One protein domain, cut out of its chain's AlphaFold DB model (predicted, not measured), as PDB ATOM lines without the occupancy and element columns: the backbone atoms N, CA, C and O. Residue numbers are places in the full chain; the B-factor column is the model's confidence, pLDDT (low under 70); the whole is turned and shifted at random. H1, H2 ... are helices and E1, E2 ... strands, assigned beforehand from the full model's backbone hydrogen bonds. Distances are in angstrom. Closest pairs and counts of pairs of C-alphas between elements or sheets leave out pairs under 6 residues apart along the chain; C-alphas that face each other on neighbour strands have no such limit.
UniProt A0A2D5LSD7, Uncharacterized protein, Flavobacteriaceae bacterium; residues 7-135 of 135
ATOM      1  N   LYS A   7      14.488  25.652  -1.110       89.69
ATOM      2  CA  LYS A   7      14.125  26.336  -2.356       89.69
ATOM      3  C   LYS A   7      12.709  25.955  -2.786       89.69
ATOM      4  O   LYS A   7      11.901  26.829  -3.070       89.69
ATOM      5  N   ASN A   8      12.371  24.668  -2.767       89.62
ATOM      6  CA  ASN A   8      11.013  24.232  -3.104       89.62
ATOM      7  C   ASN A   8       9.996  24.732  -2.065       89.62
ATOM      8  O   ASN A   8       8.914  25.175  -2.438       89.62
ATOM      9  N   LEU A   9      10.360  24.712  -0.777       90.12
ATOM     10  CA  LEU A   9       9.503  25.192   0.310       90.12
ATOM     11  C   LEU A   9       9.142  26.671   0.151       90.12
ATOM     12  O   LEU A   9       7.967  27.017   0.248       90.12
ATOM     13  N   ILE A  10      10.119  27.540  -0.131       91.31
ATOM     14  CA  ILE A  10       9.831  28.968  -0.299       91.31
ATOM     15  C   ILE A  10       8.936  29.235  -1.517       91.31
ATOM     16  O   ILE A  10       8.065  30.094  -1.427       91.31
ATOM     17  N   TYR A  11       9.059  28.486  -2.621       90.62
ATOM     18  CA  TYR A  11       8.152  28.657  -3.765       90.62
ATOM     19  C   TYR A  11       6.719  28.207  -3.469       90.62
ATOM     20  O   TYR A  11       5.784  28.884  -3.894       90.62
ATOM     21  N   GLU A  12       6.522  27.123  -2.715       90.56
ATOM     22  CA  GLU A  12       5.181  26.731  -2.254       90.56
ATOM     23  C   GLU A  12       4.573  27.806  -1.343       90.56
ATOM     24  O   GLU A  12       3.421  28.200  -1.519       90.56
ATOM     25  N   VAL A  13       5.367  28.369  -0.427       91.50
ATOM     26  CA  VAL A  13       4.931  29.497   0.413       91.50
ATOM     27  C   VAL A  13       4.556  30.710  -0.436       91.50
ATOM     28  O   VAL A  13       3.520  31.325  -0.190       91.50
ATOM     29  N   ILE A  14       5.358  31.052  -1.447       91.88
ATOM     30  CA  ILE A  14       5.055  32.160  -2.360       91.88
ATOM     31  C   ILE A  14       3.729  31.911  -3.074       91.88
ATOM     32  O   ILE A  14       2.870  32.787  -3.092       91.88
ATOM     33  N   LYS A  15       3.530  30.705  -3.608       90.94
ATOM     34  CA  LYS A  15       2.304  30.328  -4.315       90.94
ATOM     35  C   LYS A  15       1.063  30.422  -3.424       90.94
ATOM     36  O   LYS A  15       0.023  30.875  -3.894       90.94
ATOM     37  N   LEU A  16       1.166  30.000  -2.163       91.12
ATOM     38  CA  LEU A  16       0.038  29.949  -1.227       91.12
ATOM     39  C   LEU A  16      -0.268  31.295  -0.556       91.12
ATOM     40  O   LEU A  16      -1.435  31.621  -0.364       91.12
ATOM     41  N   PHE A  17       0.757  32.070  -0.191       91.50
ATOM     42  CA  PHE A  17       0.605  33.250   0.674       91.50
ATOM     43  C   PHE A  17       1.011  34.572   0.018       91.50
ATOM     44  O   PHE A  17       0.691  35.635   0.547       91.50
ATOM     45  N   PHE A  18       1.716  34.528  -1.113       90.06
ATOM     46  CA  PHE A  18       2.272  35.707  -1.778       90.06
ATOM     47  C   PHE A  18       2.050  35.675  -3.297       90.06
ATOM     48  O   PHE A  18       2.874  36.196  -4.045       90.06
ATOM     49  N   SER A  19       0.943  35.085  -3.757       86.06
ATOM     50  CA  SER A  19       0.636  34.887  -5.185       86.06
ATOM     51  C   SER A  19       0.674  36.177  -6.012       86.06
ATOM     52  O   SER A  19       1.025  36.148  -7.188       86.06
ATOM     53  N   GLU A  20       0.349  37.314  -5.396       86.31
ATOM     54  CA  GLU A  20       0.344  38.636  -6.034       86.31
ATOM     55  C   GLU A  20       1.674  39.394  -5.886       86.31
ATOM     56  O   GLU A  20       1.893  40.420  -6.535       86.31
ATOM     57  N   SER A  21       2.580  38.916  -5.030       84.44
ATOM     58  CA  SER A  21       3.839  39.603  -4.741       84.44
ATOM     59  C   SER A  21       4.878  39.322  -5.821       84.44
ATOM     60  O   SER A  21       5.092  38.180  -6.224       84.44
ATOM     61  N   LYS A  22       5.592  40.365  -6.249       84.06
ATOM     62  CA  LYS A  22       6.759  40.234  -7.127       84.06
ATOM     63  C   LYS A  22       8.022  40.396  -6.294       84.06
ATOM     64  O   LYS A  22       8.220  41.437  -5.676       84.06
ATOM     65  N   PHE A  23       8.857  39.359  -6.271       87.31
ATOM     66  CA  PHE A  23      10.134  39.373  -5.564       87.31
ATOM     67  C   PHE A  23      11.293  39.526  -6.549       87.31
ATOM     68  O   PHE A  23      11.375  38.835  -7.568       87.31
ATOM     69  N   ASN A  24      12.214  40.421  -6.212       87.94
ATOM     70  CA  ASN A  24      13.430  40.676  -6.973       87.94
ATOM     71  C   ASN A  24      14.538  39.704  -6.548       87.94
ATOM     72  O   ASN A  24      15.404  39.360  -7.346       87.94
ATOM     73  N   SER A  25      14.520  39.257  -5.289       88.50
ATOM     74  CA  SER A  25      15.467  38.276  -4.765       88.50
ATOM     75  C   SER A  25      14.783  37.296  -3.821       88.50
ATOM     76  O   SER A  25      13.990  37.687  -2.962       88.50
ATOM     77  N   ILE A  26      15.134  36.022  -3.966       92.50
ATOM     78  CA  ILE A  26      14.707  34.937  -3.084       92.50
ATOM     79  C   ILE A  26      15.962  34.249  -2.550       92.50
ATOM     80  O   ILE A  26      16.908  34.017  -3.306       92.50
ATOM     81  N   GLY A  27      16.008  33.925  -1.259       92.62
ATOM     82  CA  GLY A  27      17.212  33.332  -0.676       92.62
ATOM     83  C   GLY A  27      17.041  32.687   0.690       92.62
ATOM     84  O   GLY A  27      15.937  32.609   1.229       92.62
ATOM     85  N   LYS A  28      18.166  32.246   1.249       92.88
ATOM     86  CA  LYS A  28      18.282  31.695   2.602       92.88
ATOM     87  C   LYS A  28      18.697  32.793   3.582       92.88
ATOM     88  O   LYS A  28      19.470  33.694   3.238       92.88
ATOM     89  N   LEU A  29      18.197  32.704   4.807       91.44
ATOM     90  CA  LEU A  29      18.722  33.450   5.944       91.44
ATOM     91  C   LEU A  29      19.250  32.513   7.022       91.44
ATOM     92  O   LEU A  29      18.735  31.411   7.217       91.44
ATOM     93  N   GLU A  30      20.198  33.031   7.791       88.62
ATOM     94  CA  GLU A  30      20.590  32.468   9.078       88.62
ATOM     95  C   GLU A  30      20.377  33.493  10.188       88.62
ATOM     96  O   GLU A  30      20.527  34.709  10.007       88.62
ATOM     97  N   TRP A  31      19.959  32.986  11.342       86.81
ATOM     98  CA  TRP A  31      19.743  33.788  12.535       86.81
ATOM     99  C   TRP A  31      21.065  34.086  13.222       86.81
ATOM    100  O   TRP A  31      21.950  33.232  13.262       86.81
ATOM    101  N   PHE A  32      21.189  35.273  13.816       83.94
ATOM    102  CA  PHE A  32      22.362  35.552  14.634       83.94
ATOM    103  C   PHE A  32      22.369  34.637  15.870       83.94
ATOM    104  O   PHE A  32      21.330  34.501  16.540       83.94
ATOM    105  N   PRO A  33      23.509  34.008  16.198       82.19
ATOM    106  CA  PRO A  33      23.625  33.246  17.426       82.19
ATOM    107  C   PRO A  33      23.539  34.191  18.639       82.19
ATOM    108  O   PRO A  33      24.127  35.275  18.625       82.19
ATOM    109  N   PRO A  34      22.815  33.812  19.703       81.69
ATOM    110  CA  PRO A  34      22.753  34.598  20.926       81.69
ATOM    111  C   PRO A  34      24.091  34.563  21.665       81.69
ATOM    112  O   PRO A  34      24.776  33.540  21.686       81.69
ATOM    113  N   SER A  35      24.452  35.667  22.325       83.88
ATOM    114  CA  SER A  35      25.648  35.690  23.170       83.88
ATOM    115  C   SER A  35      25.438  34.884  24.456       83.88
ATOM    116  O   SER A  35      24.325  34.792  24.979       83.88
ATOM    117  N   GLU A  36      26.519  34.362  25.042       84.19
ATOM    118  CA  GLU A  36      26.463  33.596  26.299       84.19
ATOM    119  C   GLU A  36      25.754  34.352  27.432       84.19
ATOM    120  O   GLU A  36      24.984  33.773  28.202       84.19
ATOM    121  N   LYS A  37      25.965  35.672  27.506       84.19
ATOM    122  CA  LYS A  37      25.326  36.542  28.502       84.19
ATOM    123  C   LYS A  37      23.807  36.571  28.336       84.19
ATOM    124  O   LYS A  37      23.083  36.558  29.331       84.19
ATOM    125  N   GLU A  38      23.317  36.610  27.102       79.69
ATOM    126  CA  GLU A  38      21.882  36.639  26.808       79.69
ATOM    127  C   GLU A  38      21.233  35.277  27.012       79.69
ATOM    128  O   GLU A  38      20.132  35.211  27.565       79.69
ATOM    129  N   ILE A  39      21.928  34.197  26.639       82.56
ATOM    130  CA  ILE A  39      21.493  32.826  26.922       82.56
ATOM    131  C   ILE A  39      21.290  32.667  28.430       82.56
ATOM    132  O   ILE A  39      20.200  32.289  28.859       82.56
ATOM    133  N   LYS A  40      22.302  33.028  29.234       84.25
ATOM    134  CA  LYS A  40      22.247  32.928  30.698       84.25
ATOM    135  C   LYS A  40      21.122  33.778  31.284       84.25
ATOM    136  O   LYS A  40      20.280  33.266  32.006       84.25
ATOM    137  N   LYS A  41      21.032  35.054  30.894       83.06
ATOM    138  CA  LYS A  41      19.985  35.969  31.372       83.06
ATOM    139  C   LYS A  41      18.571  35.467  31.066       83.06
ATOM    140  O   LYS A  41      17.667  35.673  31.872       83.06
ATOM    141  N   THR A  42      18.353  34.877  29.892       78.88
ATOM    142  CA  THR A  42      17.019  34.402  29.501       78.88
ATOM    143  C   THR A  42      16.668  33.106  30.213       78.88
ATOM    144  O   THR A  42      15.544  32.971  30.701       78.88
ATOM    145  N   PHE A  43      17.643  32.207  30.354       84.81
ATOM    146  CA  PHE A  43      17.492  30.988  31.134       84.81
ATOM    147  C   PHE A  43      17.175  31.300  32.602       84.81
ATOM    148  O   PHE A  43      16.174  30.816  33.113       84.81
ATOM    149  N   ASP A  44      17.925  32.203  33.237       84.88
ATOM    150  CA  ASP A  44      17.702  32.598  34.636       84.88
ATOM    151  C   ASP A  44      16.305  33.211  34.858       84.88
ATOM    152  O   ASP A  44      15.722  33.074  35.930       84.88
ATOM    153  N   LYS A  45      15.743  33.890  33.847       85.50
ATOM    154  CA  LYS A  45      14.420  34.531  33.941       85.50
ATOM    155  C   LYS A  45      13.242  33.619  33.617       85.50
ATOM    156  O   LYS A  45      12.163  33.831  34.157       85.50
ATOM    157  N   SER A  46      13.406  32.703  32.668       78.81
ATOM    158  CA  SER A  46      12.284  31.971  32.057       78.81
ATOM    159  C   SER A  46      12.447  30.453  32.070       78.81
ATOM    160  O   SER A  46      11.515  29.746  31.710       78.81
ATOM    161  N   GLY A  47      13.627  29.943  32.431       77.94
ATOM    162  CA  GLY A  47      14.000  28.534  32.282       77.94
ATOM    163  C   GLY A  47      14.233  28.099  30.830       77.94
ATOM    164  O   GLY A  47      14.598  26.952  30.588       77.94
ATOM    165  N   ILE A  48      14.049  28.995  29.852       76.38
ATOM    166  CA  ILE A  48      14.170  28.687  28.424       76.38
ATOM    167  C   ILE A  48      15.559  29.083  27.925       76.38
ATOM    168  O   ILE A  48      15.999  30.227  28.070       76.38
ATOM    169  N   LYS A  49      16.241  28.136  27.278       71.69
ATOM    170  CA  LYS A  49      17.513  28.387  26.598       71.69
ATOM    171  C   LYS A  49      17.238  28.976  25.214       71.69
ATOM    172  O   LYS A  49      16.698  28.300  24.344       71.69
ATOM    173  N   VAL A  50      17.612  30.237  25.001       68.69
ATOM    174  CA  VAL A  50      17.504  30.871  23.677       68.69
ATOM    175  C   VAL A  50      18.549  30.253  22.760       68.69
ATOM    176  O   VAL A  50      19.742  30.344  23.038       68.69
ATOM    177  N   SER A  51      18.102  29.627  21.677       66.75
ATOM    178  CA  SER A  51      18.981  29.056  20.655       66.75
ATOM    179  C   SER A  51      19.352  30.071  19.572       66.75
ATOM    180  O   SER A  51      20.443  29.986  19.018       66.75
ATOM    181  N   GLN A  52      18.473  31.035  19.270       68.81
ATOM    182  CA  GLN A  52      18.622  31.957  18.138       68.81
ATOM    183  C   GLN A  52      18.004  33.331  18.417       68.81
ATOM    184  O   GLN A  52      16.916  33.445  18.992       68.81
ATOM    185  N   GLN A  53      18.670  34.394  17.961       69.06
ATOM    186  CA  GLN A  53      18.140  35.752  18.035       69.06
ATOM    187  C   GLN A  53      17.263  36.062  16.826       69.06
ATOM    188  O   GLN A  53      17.724  36.485  15.771       69.06
ATOM    189  N   ARG A  54      15.947  35.925  16.988       72.06
ATOM    190  CA  ARG A  54      14.988  36.124  15.885       72.06
ATOM    191  C   ARG A  54      14.753  37.592  15.494       72.06
ATOM    192  O   ARG A  54      13.838  37.876  14.722       72.06
ATOM    193  N   TYR A  55      15.518  38.532  16.048       69.12
ATOM    194  CA  TYR A  55      15.479  39.952  15.674       69.12
ATOM    195  C   TYR A  55      16.560  40.324  14.652       69.12
ATOM    196  O   TYR A  55      16.427  41.347  13.982       69.12
ATOM    197  N   GLN A  56      17.607  39.505  14.518       75.62
ATOM    198  CA  GLN A  56      18.730  39.769  13.630       75.62
ATOM    199  C   GLN A  56      19.026  38.536  12.783       75.62
ATOM    200  O   GLN A  56      19.258  37.440  13.289       75.62
ATOM    201  N   CYS A  57      19.001  38.732  11.472       79.88
ATOM    202  CA  CYS A  57      19.305  37.708  10.488       79.88
ATOM    203  C   CYS A  57      20.227  38.278   9.415       79.88
ATOM    204  O   CYS A  57      20.167  39.473   9.106       79.88
ATOM    205  N   PHE A  58      21.014  37.403   8.806       80.06
ATOM    206  CA  PHE A  58      21.862  37.726   7.665       80.06
ATOM    207  C   PHE A  58      21.444  36.846   6.502       80.06
ATOM    208  O   PHE A  58      20.989  35.716   6.685       80.06
ATOM    209  N   LYS A  59      21.574  37.397   5.302       82.88
ATOM    210  CA  LYS A  59      21.396  36.646   4.070       82.88
ATOM    211  C   LYS A  59      22.615  35.753   3.877       82.88
ATOM    212  O   LYS A  59      23.731  36.262   3.943       82.88
ATOM    213  N   THR A  60      22.390  34.469   3.635       77.88
ATOM    214  CA  THR A  60      23.471  33.495   3.456       77.88
ATOM    215  C   THR A  60      23.545  32.971   2.032       77.88
ATOM    216  O   THR A  60      24.623  33.010   1.453       77.88
ATOM    217  N   ASP A  61      22.406  32.624   1.425       79.25
ATOM    218  CA  ASP A  61      22.353  32.136   0.042       79.25
ATOM    219  C   ASP A  61      21.321  32.884  -0.810       79.25
ATOM    220  O   ASP A  61      20.283  33.343  -0.322       79.25
ATOM    221  N   GLU A  62      21.577  32.953  -2.116       81.00
ATOM    222  CA  GLU A  62      20.650  33.453  -3.136       81.00
ATOM    223  C   GLU A  62      20.130  32.289  -3.979       81.00
ATOM    224  O   GLU A  62      20.888  31.613  -4.670       81.00
ATOM    225  N   PHE A  63      18.821  32.044  -3.933       83.00
ATOM    226  CA  PHE A  63      18.178  31.006  -4.744       83.00
ATOM    227  C   PHE A  63      17.792  31.511  -6.131       83.00
ATOM    228  O   PHE A  63      17.764  30.717  -7.079       83.00
ATOM    229  N   GLU A  64      17.464  32.803  -6.221       80.88
ATOM    230  CA  GLU A  64      17.095  33.503  -7.446       80.88
ATOM    231  C   GLU A  64      17.344  35.016  -7.307       80.88
ATOM    232  O   GLU A  64      17.064  35.619  -6.262       80.88
ATOM    233  N   ILE A  65      17.850  35.626  -8.384       76.19
ATOM    234  CA  ILE A  65      18.001  37.075  -8.543       76.19
ATOM    235  C   ILE A  65      17.354  37.465  -9.869       76.19
ATOM    236  O   ILE A  65      17.839  37.104 -10.943       76.19
ATOM    237  N   ASN A  66      16.292  38.258  -9.805       70.12
ATOM    238  CA  ASN A  66      15.672  38.841 -10.983       70.12
ATOM    239  C   ASN A  66      16.387  40.148 -11.339       70.12
ATOM    240  O   ASN A  66      15.934  41.237 -11.009       70.12
ATOM    241  N   SER A  67      17.509  40.038 -12.057       56.69
ATOM    242  CA  SER A  67      18.328  41.179 -12.508       56.69
ATOM    243  C   SER A  67      17.602  42.152 -13.451       56.69
ATOM    244  O   SER A  67      18.089  43.253 -13.690       56.69
ATOM    245  N   LYS A  68      16.433  41.770 -13.983       53.09
ATOM    246  CA  LYS A  68      15.612  42.600 -14.882       53.09
ATOM    247  C   LYS A  68      14.818  43.693 -14.178       53.09
ATOM    248  O   LYS A  68      14.231  44.536 -14.857       53.09
ATOM    249  N   THR A  69      14.749  43.697 -12.850       51.88
ATOM    250  CA  THR A  69      14.097  44.795 -12.145       51.88
ATOM    251  C   THR A  69      15.024  46.004 -12.158       51.88
ATOM    252  O   THR A  69      15.778  46.230 -11.219       51.88
ATOM    253  N   ASN A  70      14.897  46.831 -13.196       51.25
ATOM    254  CA  ASN A  70      15.343  48.231 -13.210       51.25
ATOM    255  C   ASN A  70      14.624  49.079 -12.132       51.25
ATOM    256  O   ASN A  70      14.705  50.306 -12.156       51.25
ATOM    257  N   SER A  71      13.853  48.452 -11.231       55.72
ATOM    258  CA  SER A  71      13.145  49.136 -10.167       55.72
ATOM    259  C   SER A  71      14.136  49.527  -9.090       55.72
ATOM    260  O   SER A  71      14.861  48.709  -8.529       55.72
ATOM    261  N   SER A  72      14.088  50.802  -8.764       63.91
ATOM    262  CA  SER A  72      14.708  51.393  -7.594       63.91
ATOM    263  C   SER A  72      14.236  50.779  -6.264       63.91
ATOM    264  O   SER A  72      14.842  51.016  -5.220       63.91
ATOM    265  N   ASP A  73      13.161  49.991  -6.320       74.62
ATOM    266  CA  ASP A  73      12.575  49.267  -5.206       74.62
ATOM    267  C   ASP A  73      13.095  47.827  -5.158       74.62
ATOM    268  O   ASP A  73      13.138  47.111  -6.161       74.62
ATOM    269  N   PHE A  74      13.481  47.409  -3.961       81.69
ATOM    270  CA  PHE A  74      14.032  46.115  -3.614       81.69
ATOM    271  C   PHE A  74      12.988  45.316  -2.833       81.69
ATOM    272  O   PHE A  74      12.611  45.687  -1.721       81.69
ATOM    273  N   HIS A  75      12.535  44.209  -3.418       88.00
ATOM    274  CA  HIS A  75      11.606  43.264  -2.802       88.00
ATOM    275  C   HIS A  75      12.305  41.923  -2.614       88.00
ATOM    276  O   HIS A  75      12.591  41.226  -3.589       88.00
ATOM    277  N   GLN A  76      12.582  41.542  -1.372       90.06
ATOM    278  CA  GLN A  76      13.304  40.315  -1.071       90.06
ATOM    279  C   GLN A  76      12.523  39.418  -0.121       90.06
ATOM    280  O   GLN A  76      12.034  39.880   0.907       90.06
ATOM    281  N   LEU A  77      12.480  38.120  -0.424       93.31
ATOM    282  CA  LEU A  77      11.970  37.097   0.483       93.31
ATOM    283  C   LEU A  77      13.086  36.125   0.869       93.31
ATOM    284  O   LEU A  77      13.737  35.533   0.011       93.31
ATOM    285  N   LEU A  78      13.311  35.952   2.167       93.31
ATOM    286  CA  LEU A  78      14.301  35.020   2.702       93.31
ATOM    287  C   LEU A  78      13.624  33.935   3.531       93.31
ATOM    288  O   LEU A  78      12.697  34.255   4.267       93.31
ATOM    289  N   ILE A  79      14.108  32.695   3.465       94.50
ATOM    290  CA  ILE A  79      13.632  31.570   4.283       94.50
ATOM    291  C   ILE A  79      14.708  31.101   5.266       94.50
ATOM    292  O   ILE A  79      15.884  31.016   4.910       94.50
ATOM    293  N   SER A  80      14.312  30.812   6.506       92.44
ATOM    294  CA  SER A  80      15.180  30.176   7.503       92.44
ATOM    295  C   SER A  80      15.268  28.669   7.287       92.44
ATOM    296  O   SER A  80      14.450  28.072   6.588       92.44
ATOM    297  N   GLU A  81      16.209  28.019   7.965       90.25
ATOM    298  CA  GLU A  81      16.121  26.570   8.144       90.25
ATOM    299  C   GLU A  81      14.845  26.183   8.905       90.25
ATOM    300  O   GLU A  81      14.242  27.004   9.610       90.25
ATOM    301  N   ILE A  82      14.425  24.931   8.712       88.62
ATOM    302  CA  ILE A  82      13.286  24.351   9.417       88.62
ATOM    303  C   ILE A  82      13.776  23.907  10.792       88.62
ATOM    304  O   ILE A  82      14.687  23.088  10.904       88.62
ATOM    305  N   GLU A  83      13.175  24.481  11.821       87.06
ATOM    306  CA  GLU A  83      13.413  24.170  13.220       87.06
ATOM    307  C   GLU A  83      12.602  22.930  13.651       87.06
ATOM    308  O   GLU A  83      11.958  22.242  12.849       87.06
ATOM    309  N   GLU A  84      12.631  22.632  14.948       80.81
ATOM    310  CA  GLU A  84      11.827  21.566  15.539       80.81
ATOM    311  C   GLU A  84      10.329  21.754  15.240       80.81
ATOM    312  O   GLU A  84       9.836  22.865  15.032       80.81
ATOM    313  N   GLU A  85       9.607  20.632  15.170       83.44
ATOM    314  CA  GLU A  85       8.160  20.601  14.893       83.44
ATOM    315  C   GLU A  85       7.743  21.195  13.533       83.44
ATOM    316  O   GLU A  85       6.568  21.497  13.312       83.44
ATOM    317  N   GLY A  86       8.691  21.342  12.602       86.12
ATOM    318  CA  GLY A  86       8.413  21.834  11.254       86.12
ATOM    319  C   GLY A  86       8.182  23.340  11.188       86.12
ATOM    320  O   GLY A  86       7.575  23.819  10.227       86.12
ATOM    321  N   VAL A  87       8.615  24.084  12.207       90.56
ATOM    322  CA  VAL A  87       8.504  25.544  12.252       90.56
ATOM    323  C   VAL A  87       9.606  26.172  11.410       90.56
ATOM    324  O   VAL A  87      10.765  25.790  11.496       90.56
ATOM    325  N   PHE A  88       9.263  27.176  10.617       92.56
ATOM    326  CA  PHE A  88      10.242  27.957   9.870       92.56
ATOM    327  C   PHE A  88       9.753  29.392   9.697       92.56
ATOM    328  O   PHE A  88       8.601  29.726   9.994       92.56
ATOM    329  N   TYR A  89      10.637  30.262   9.223       93.38
ATOM    330  CA  TYR A  89      10.344  31.676   9.077       93.38
ATOM    331  C   TYR A  89      10.646  32.162   7.674       93.38
ATOM    332  O   TYR A  89      11.632  31.757   7.058       93.38
ATOM    333  N   CYS A  90       9.837  33.114   7.222       93.62
ATOM    334  CA  CYS A  90      10.162  33.930   6.067       93.62
ATOM    335  C   CYS A  90      10.302  35.397   6.469       93.62
ATOM    336  O   CYS A  90       9.471  35.932   7.207       93.62
ATOM    337  N   ILE A  91      11.339  36.061   5.965       92.50
ATOM    338  CA  ILE A  91      11.534  37.503   6.106       92.50
ATOM    339  C   ILE A  91      11.278  38.155   4.760       92.50
ATOM    340  O   ILE A  91      12.014  37.919   3.806       92.50
ATOM    341  N   TYR A  92      10.249  38.993   4.711       91.88
ATOM    342  CA  TYR A  92      10.034  39.916   3.611       91.88
ATOM    343  C   TYR A  92      10.725  41.242   3.932       91.88
ATOM    344  O   TYR A  92      10.353  41.910   4.900       91.88
ATOM    345  N   ASP A  93      11.743  41.587   3.149       89.25
ATOM    346  CA  ASP A  93      12.485  42.847   3.213       89.25
ATOM    347  C   ASP A  93      12.115  43.689   1.992       89.25
ATOM    348  O   ASP A  93      12.442  43.346   0.854       89.25
ATOM    349  N   TYR A  94      11.381  44.769   2.239       87.50
ATOM    350  CA  TYR A  94      10.999  45.744   1.229       87.50
ATOM    351  C   TYR A  94      11.765  47.036   1.467       87.50
ATOM    352  O   TYR A  94      11.757  47.568   2.576       87.50
ATOM    353  N   ARG A  95      12.393  47.573   0.427       84.94
ATOM    354  CA  ARG A  95      13.077  48.863   0.475       84.94
ATOM    355  C   ARG A  95      12.806  49.630  -0.805       84.94
ATOM    356  O   ARG A  95      13.014  49.107  -1.886       84.94
ATOM    357  N   THR A  96      12.410  50.881  -0.673       78.56
ATOM    358  CA  THR A  96      12.275  51.819  -1.789       78.56
ATOM    359  C   THR A  96      13.567  52.586  -2.031       78.56
ATOM    360  O   THR A  96      14.452  52.650  -1.166       78.56
ATOM    361  N   PHE A  97      13.649  53.230  -3.195       67.62
ATOM    362  CA  PHE A  97      14.779  54.075  -3.595       67.62
ATOM    363  C   PHE A  97      15.205  55.099  -2.540       67.62
ATOM    364  O   PHE A  97      16.390  55.347  -2.336       67.62
ATOM    365  N   VAL A  98      14.226  55.682  -1.844       68.94
ATOM    366  CA  VAL A  98      14.418  56.800  -0.905       68.94
ATOM    367  C   VAL A  98      14.932  56.308   0.456       68.94
ATOM    368  O   VAL A  98      14.908  57.025   1.448       68.94
ATOM    369  N   GLY A  99      15.375  55.049   0.541       67.06
ATOM    370  CA  GLY A  99      15.840  54.436   1.783       67.06
ATOM    371  C   GLY A  99      14.713  53.982   2.707       67.06
ATOM    372  O   GLY A  99      14.992  53.191   3.605       67.06
ATOM    373  N   MET A 100      13.467  54.389   2.435       78.38
ATOM    374  CA  MET A 100      12.296  53.960   3.192       78.38
ATOM    375  C   MET A 100      12.029  52.481   2.953       78.38
ATOM    376  O   MET A 100      11.972  52.034   1.804       78.38
ATOM    377  N   GLY A 101      11.849  51.708   4.013       83.25
ATOM    378  CA  GLY A 101      11.619  50.275   3.868       83.25
ATOM    379  C   GLY A 101      10.913  49.656   5.050       83.25
ATOM    380  O   GLY A 101      10.765  50.280   6.091       83.25
ATOM    381  N   GLN A 102      10.493  48.404   4.901       87.94
ATOM    382  CA  GLN A 102       9.931  47.625   5.991       87.94
ATOM    383  C   GLN A 102      10.407  46.178   5.971       87.94
ATOM    384  O   GLN A 102      10.542  45.566   4.912       87.94
ATOM    385  N   LYS A 103      10.571  45.603   7.165       89.50
ATOM    386  CA  LYS A 103      10.775  44.165   7.346       89.50
ATOM    387  C   LYS A 103       9.594  43.528   8.057       89.50
ATOM    388  O   LYS A 103       9.197  43.955   9.146       89.50
ATOM    389  N   THR A 104       9.075  42.468   7.446       91.50
ATOM    390  CA  THR A 104       8.003  41.639   8.004       91.50
ATOM    391  C   THR A 104       8.466  40.197   8.134       91.50
ATOM    392  O   THR A 104       9.015  39.628   7.196       91.50
ATOM    393  N   ARG A 105       8.233  39.600   9.302       92.81
ATOM    394  CA  ARG A 105       8.555  38.213   9.627       92.81
ATOM    395  C   ARG A 105       7.266  37.435   9.658       92.81
ATOM    396  O   ARG A 105       6.338  37.788  10.384       92.81
ATOM    397  N   TYR A 106       7.261  36.356   8.910       94.06
ATOM    398  CA  TYR A 106       6.200  35.379   8.874       94.06
ATOM    399  C   TYR A 106       6.724  34.115   9.535       94.06
ATOM    400  O   TYR A 106       7.821  33.661   9.213       94.06
ATOM    401  N   LYS A 107       5.969  33.586  10.492       94.62
ATOM    402  CA  LYS A 107       6.221  32.296  11.123       94.62
ATOM    403  C   LYS A 107       5.255  31.293  10.518       94.62
ATOM    404  O   LYS A 107       4.045  31.486  10.617       94.62
ATOM    405  N   PHE A 108       5.794  30.232   9.949       94.44
ATOM    406  CA  PHE A 108       5.024  29.146   9.369       94.44
ATOM    407  C   PHE A 108       5.275  27.841  10.117       94.44
ATOM    408  O   PHE A 108       6.297  27.684  10.790       94.44
ATOM    409  N   GLN A 109       4.344  26.904   9.982       92.19
ATOM    410  CA  GLN A 109       4.499  25.542  10.469       92.19
ATOM    411  C   GLN A 109       4.017  24.532   9.432       92.19
ATOM    412  O   GLN A 109       2.983  24.713   8.789       92.19
ATOM    413  N   LEU A 110       4.774  23.445   9.307       89.12
ATOM    414  CA  LEU A 110       4.401  22.254   8.557       89.12
ATOM    415  C   LEU A 110       3.673  21.281   9.497       89.12
ATOM    416  O   LEU A 110       4.322  20.568  10.262       89.12
ATOM    417  N   LYS A 111       2.334  21.218   9.448       82.50
ATOM    418  CA  LYS A 111       1.548  20.368  10.376       82.50
ATOM    419  C   LYS A 111       1.908  18.883  10.307       82.50
ATOM    420  O   LYS A 111       1.915  18.195  11.322       82.50
ATOM    421  N   ASP A 112       2.255  18.400   9.117       76.06
ATOM    422  CA  ASP A 112       2.556  16.990   8.859       76.06
ATOM    423  C   ASP A 112       4.066  16.697   8.776       76.06
ATOM    424  O   ASP A 112       4.479  15.672   8.232       76.06
ATOM    425  N   PHE A 113       4.906  17.567   9.354       72.94
ATOM    426  CA  PHE A 113       6.371  17.459   9.298       72.94
ATOM    427  C   PHE A 113       6.912  16.095   9.759       72.94
ATOM    428  O   PHE A 113       7.834  15.551   9.156       72.94
ATOM    429  N   GLN A 114       6.311  15.508  10.799       69.25
ATOM    430  CA  GLN A 114       6.719  14.201  11.328       69.25
ATOM    431  C   GLN A 114       6.147  13.010  10.533       69.25
ATOM    432  O   GLN A 114       6.687  11.908  10.615       69.25
ATOM    433  N   LYS A 115       5.073  13.212   9.754       64.75
ATOM    434  CA  LYS A 115       4.307  12.136   9.092       64.75
ATOM    435  C   LYS A 115       4.748  11.824   7.661       64.75
ATOM    436  O   LYS A 115       4.352  10.797   7.124       64.75
ATOM    437  N   ASN A 116       5.659  12.618   7.097       55.22
ATOM    438  CA  ASN A 116       6.529  12.222   5.989       55.22
ATOM    439  C   ASN A 116       5.802  11.779   4.703       55.22
ATOM    440  O   ASN A 116       5.703  10.591   4.401       55.22
ATOM    441  N   THR A 117       5.400  12.715   3.845       53.44
ATOM    442  CA  THR A 117       5.297  12.438   2.399       53.44
ATOM    443  C   THR A 117       5.328  13.763   1.656       53.44
ATOM    444  O   THR A 117       4.433  14.542   1.886       53.44
ATOM    445  N   ILE A 118       6.361  14.016   0.835       57.28
ATOM    446  CA  ILE A 118       6.467  15.040  -0.235       57.28
ATOM    447  C   ILE A 118       6.004  16.469   0.141       57.28
ATOM    448  O   ILE A 118       4.891  16.691   0.591       57.28
ATOM    449  N   LEU A 119       6.827  17.494  -0.102       60.72
ATOM    450  CA  LEU A 119       6.488  18.893   0.222       60.72
ATOM    451  C   LEU A 119       5.069  19.317  -0.234       60.72
ATOM    452  O   LEU A 119       4.374  19.992   0.515       60.72
ATOM    453  N   SER A 120       4.612  18.825  -1.391       57.31
ATOM    454  CA  SER A 120       3.269  19.056  -1.944       57.31
ATOM    455  C   SER A 120       2.101  18.583  -1.066       57.31
ATOM    456  O   SER A 120       0.983  19.038  -1.274       57.31
ATOM    457  N   ASN A 121       2.331  17.676  -0.113       58.09
ATOM    458  CA  ASN A 121       1.296  17.178   0.801       58.09
ATOM    459  C   ASN A 121       1.389  17.816   2.193       58.09
ATOM    460  O   ASN A 121       0.599  17.472   3.070       58.09
ATOM    461  N   HIS A 122       2.367  18.694   2.436       65.50
ATOM    462  CA  HIS A 122       2.476  19.348   3.732       65.50
ATOM    463  C   HIS A 122       1.505  20.522   3.782       65.50
ATOM    464  O   HIS A 122       1.618  21.474   3.012       65.50
ATOM    465  N   ASN A 123       0.581  20.480   4.738       81.31
ATOM    466  CA  ASN A 123      -0.227  21.642   5.072       81.31
ATOM    467  C   ASN A 123       0.675  22.707   5.710       81.31
ATOM    468  O   ASN A 123       1.169  22.518   6.827       81.31
ATOM    469  N   ILE A 124       0.906  23.802   4.981       89.06
ATOM    470  CA  ILE A 124       1.629  24.974   5.475       89.06
ATOM    471  C   ILE A 124       0.620  25.903   6.146       89.06
ATOM    472  O   ILE A 124      -0.321  26.371   5.509       89.06
ATOM    473  N   GLU A 125       0.826  26.194   7.423       92.06
ATOM    474  CA  GLU A 125       0.009  27.141   8.181       92.06
ATOM    475  C   GLU A 125       0.823  28.388   8.531       92.06
ATOM    476  O   GLU A 125       1.968  28.287   8.974       92.06
ATOM    477  N   LEU A 126       0.227  29.570   8.355       93.88
ATOM    478  CA  LEU A 126       0.770  30.826   8.866       93.88
ATOM    479  C   LEU A 126       0.373  30.976  10.338       93.88
ATOM    480  O   LEU A 126      -0.799  31.169  10.645       93.88
ATOM    481  N   LEU A 127       1.353  30.926  11.240       93.19
ATOM    482  CA  LEU A 127       1.133  31.056  12.682       93.19
ATOM    483  C   LEU A 127       1.183  32.506  13.160       93.19
ATOM    484  O   LEU A 127       0.412  32.915  14.023       93.19
ATOM    485  N   GLU A 128       2.138  33.282  12.648       92.56
ATOM    486  CA  GLU A 128       2.369  34.651  13.108       92.56
ATOM    487  C   GLU A 128       2.868  35.519  11.958       92.56
ATOM    488  O   GLU A 128       3.734  35.116  11.180       92.56
ATOM    489  N   LYS A 129       2.372  36.755  11.898       93.12
ATOM    490  CA  LYS A 129       2.914  37.820  11.059       93.12
ATOM    491  C   LYS A 129       3.299  38.982  11.959       93.12
ATOM    492  O   LYS A 129       2.442  39.574  12.608       93.12
ATOM    493  N   LYS A 130       4.582  39.334  11.967       90.50
ATOM    494  CA  LYS A 130       5.104  40.445  12.761       90.50
ATOM    495  C   LYS A 130       5.931  41.385  11.906       90.50
ATOM    496  O   LYS A 130       6.941  40.992  11.331       90.50
ATOM    497  N   MET A 131       5.526  42.643  11.870       86.56
ATOM    498  CA  MET A 131       6.318  43.742  11.329       86.56
ATOM    499  C   MET A 131       7.182  44.318  12.456       86.56
ATOM    500  O   MET A 131       6.696  44.458  13.578       86.56
ATOM    501  N   PHE A 132       8.464  44.585  12.208       78.69
ATOM    502  CA  PHE A 132       9.387  44.972  13.292       78.69
ATOM    503  C   PHE A 132      10.351  46.102  12.949       78.69
ATOM    504  O   PHE A 132      10.941  46.674  13.860       78.69
ATOM    505  N   MET A 133      10.527  46.444  11.676       67.06
ATOM    506  CA  MET A 133      11.420  47.531  11.296       67.06
ATOM    507  C   MET A 133      10.805  48.297  10.142       67.06
ATOM    508  O   MET A 133      10.466  47.684   9.134       67.06
ATOM    509  N   ILE A 134      10.689  49.608  10.314       66.38
ATOM    510  CA  ILE A 134      10.515  50.578   9.239       66.38
ATOM    511  C   ILE A 134      11.840  51.339   9.199       66.38
ATOM    512  O   ILE A 134      12.315  51.764  10.252       66.38
ATOM    513  N   ARG A 135      12.491  51.379   8.042       62.91
ATOM    514  CA  ARG A 135      13.742  52.116   7.824       62.91
ATOM    515  C   ARG A 135      13.441  53.467   7.215       62.91
ATOM    516  O   ARG A 135      12.485  53.501   6.408       62.91
TER     517      ARG A 135
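Overview. This is residues 7 to 135 of the 135 residues of an uncharacterized protein of Flavobacteriaceae bacterium (UniProt A0A2D5LSD7). One strongly twisted sheet of six strands folds back on itself into two leaves, E2 and E1 facing E4, E5 and E6, with E3 as the hinge, and H1 packs on this sheet, reaching strands of both leaves. H2 lies far out from this body, beyond the end of E1 and the start of E2. The printed part has 129 residues with two named helices and six named strands, in the order H1 E1 H2 E2 E3 E4 E5 E6; the mixed sheet runs E2, E1, E3, E4, E5, E6, and the class is mixed, helices and strands. The whole is compact, with a radius of gyration of the C-alphas of 16.2 A and spans of 50 by 40 by 22 A.

Along the chain. The sheet holds E2, residues 53 to 65, 26.6 A long; E1, residues 25 to 32, 20.8 A; E3, residues 74 to 79, 16.6 A; E4, residues 87 to 95, 26.5 A; E5, residues 101 to 110, 29.3 A; and E6, residues 124 to 134, 27.4 A, whose C-alpha 134 is at (10.515, 50.578, 9.239). E1 bends by 53 degrees at residue 28, E2 by 69 degrees at residue 56 and E6 by 59 degrees at residue 127. H1, residues 7 to 17, is 15.5 A long and begins at C-alpha 7, (14.125, 26.336, -2.356). H2, residues 36 to 46, is 15.4 A long, with C-alpha 36 at (26.463, 33.596, 26.299).

Arrangement. E3, E4, E5 and E6 form a meander, each strand the antiparallel neighbour of the one before, in three hairpins. Within hydrogen-bond range are N 76 and O 93 across E3 and E4, 2.9 A apart, N 92 and O 104 across E4 and E5, 2.8 A apart, and N 105 and O 130 across E5 and E6, 2.8 A apart. E1 is parallel to E3, with N 29 and O 79 2.9 A apart, and antiparallel to E2, with N 28 and O 61 2.9 A apart. The edge strands E2 and E6 are only just apart, their closest approach being 8.2 A. H1 is on the sheet: the closest C-alphas to E2 are Lys 7 and Phe 63, 6.6 A, and to E6 Val 13 and Ile 124, 7.5 A. H2 is not on the sheet and is apart from H1. In H1 and H2 every O i to N i+4 pair is within hydrogen-bond range.

Size, cuts and confidence. The two C-alphas farthest apart, those of Asp 44 and Lys 68, are 50.6 A from each other. The printed part has no cut. The link from E5 to E6, 13 residues, is long; those from E1 to H2 and from E4 to E5 are tight. Mean pLDDT of the printed part is 81.3; it is under 70 at residues 50 to 53, 55, 67 to 72, 97 to 99, 114 to 122 and 133 to 135.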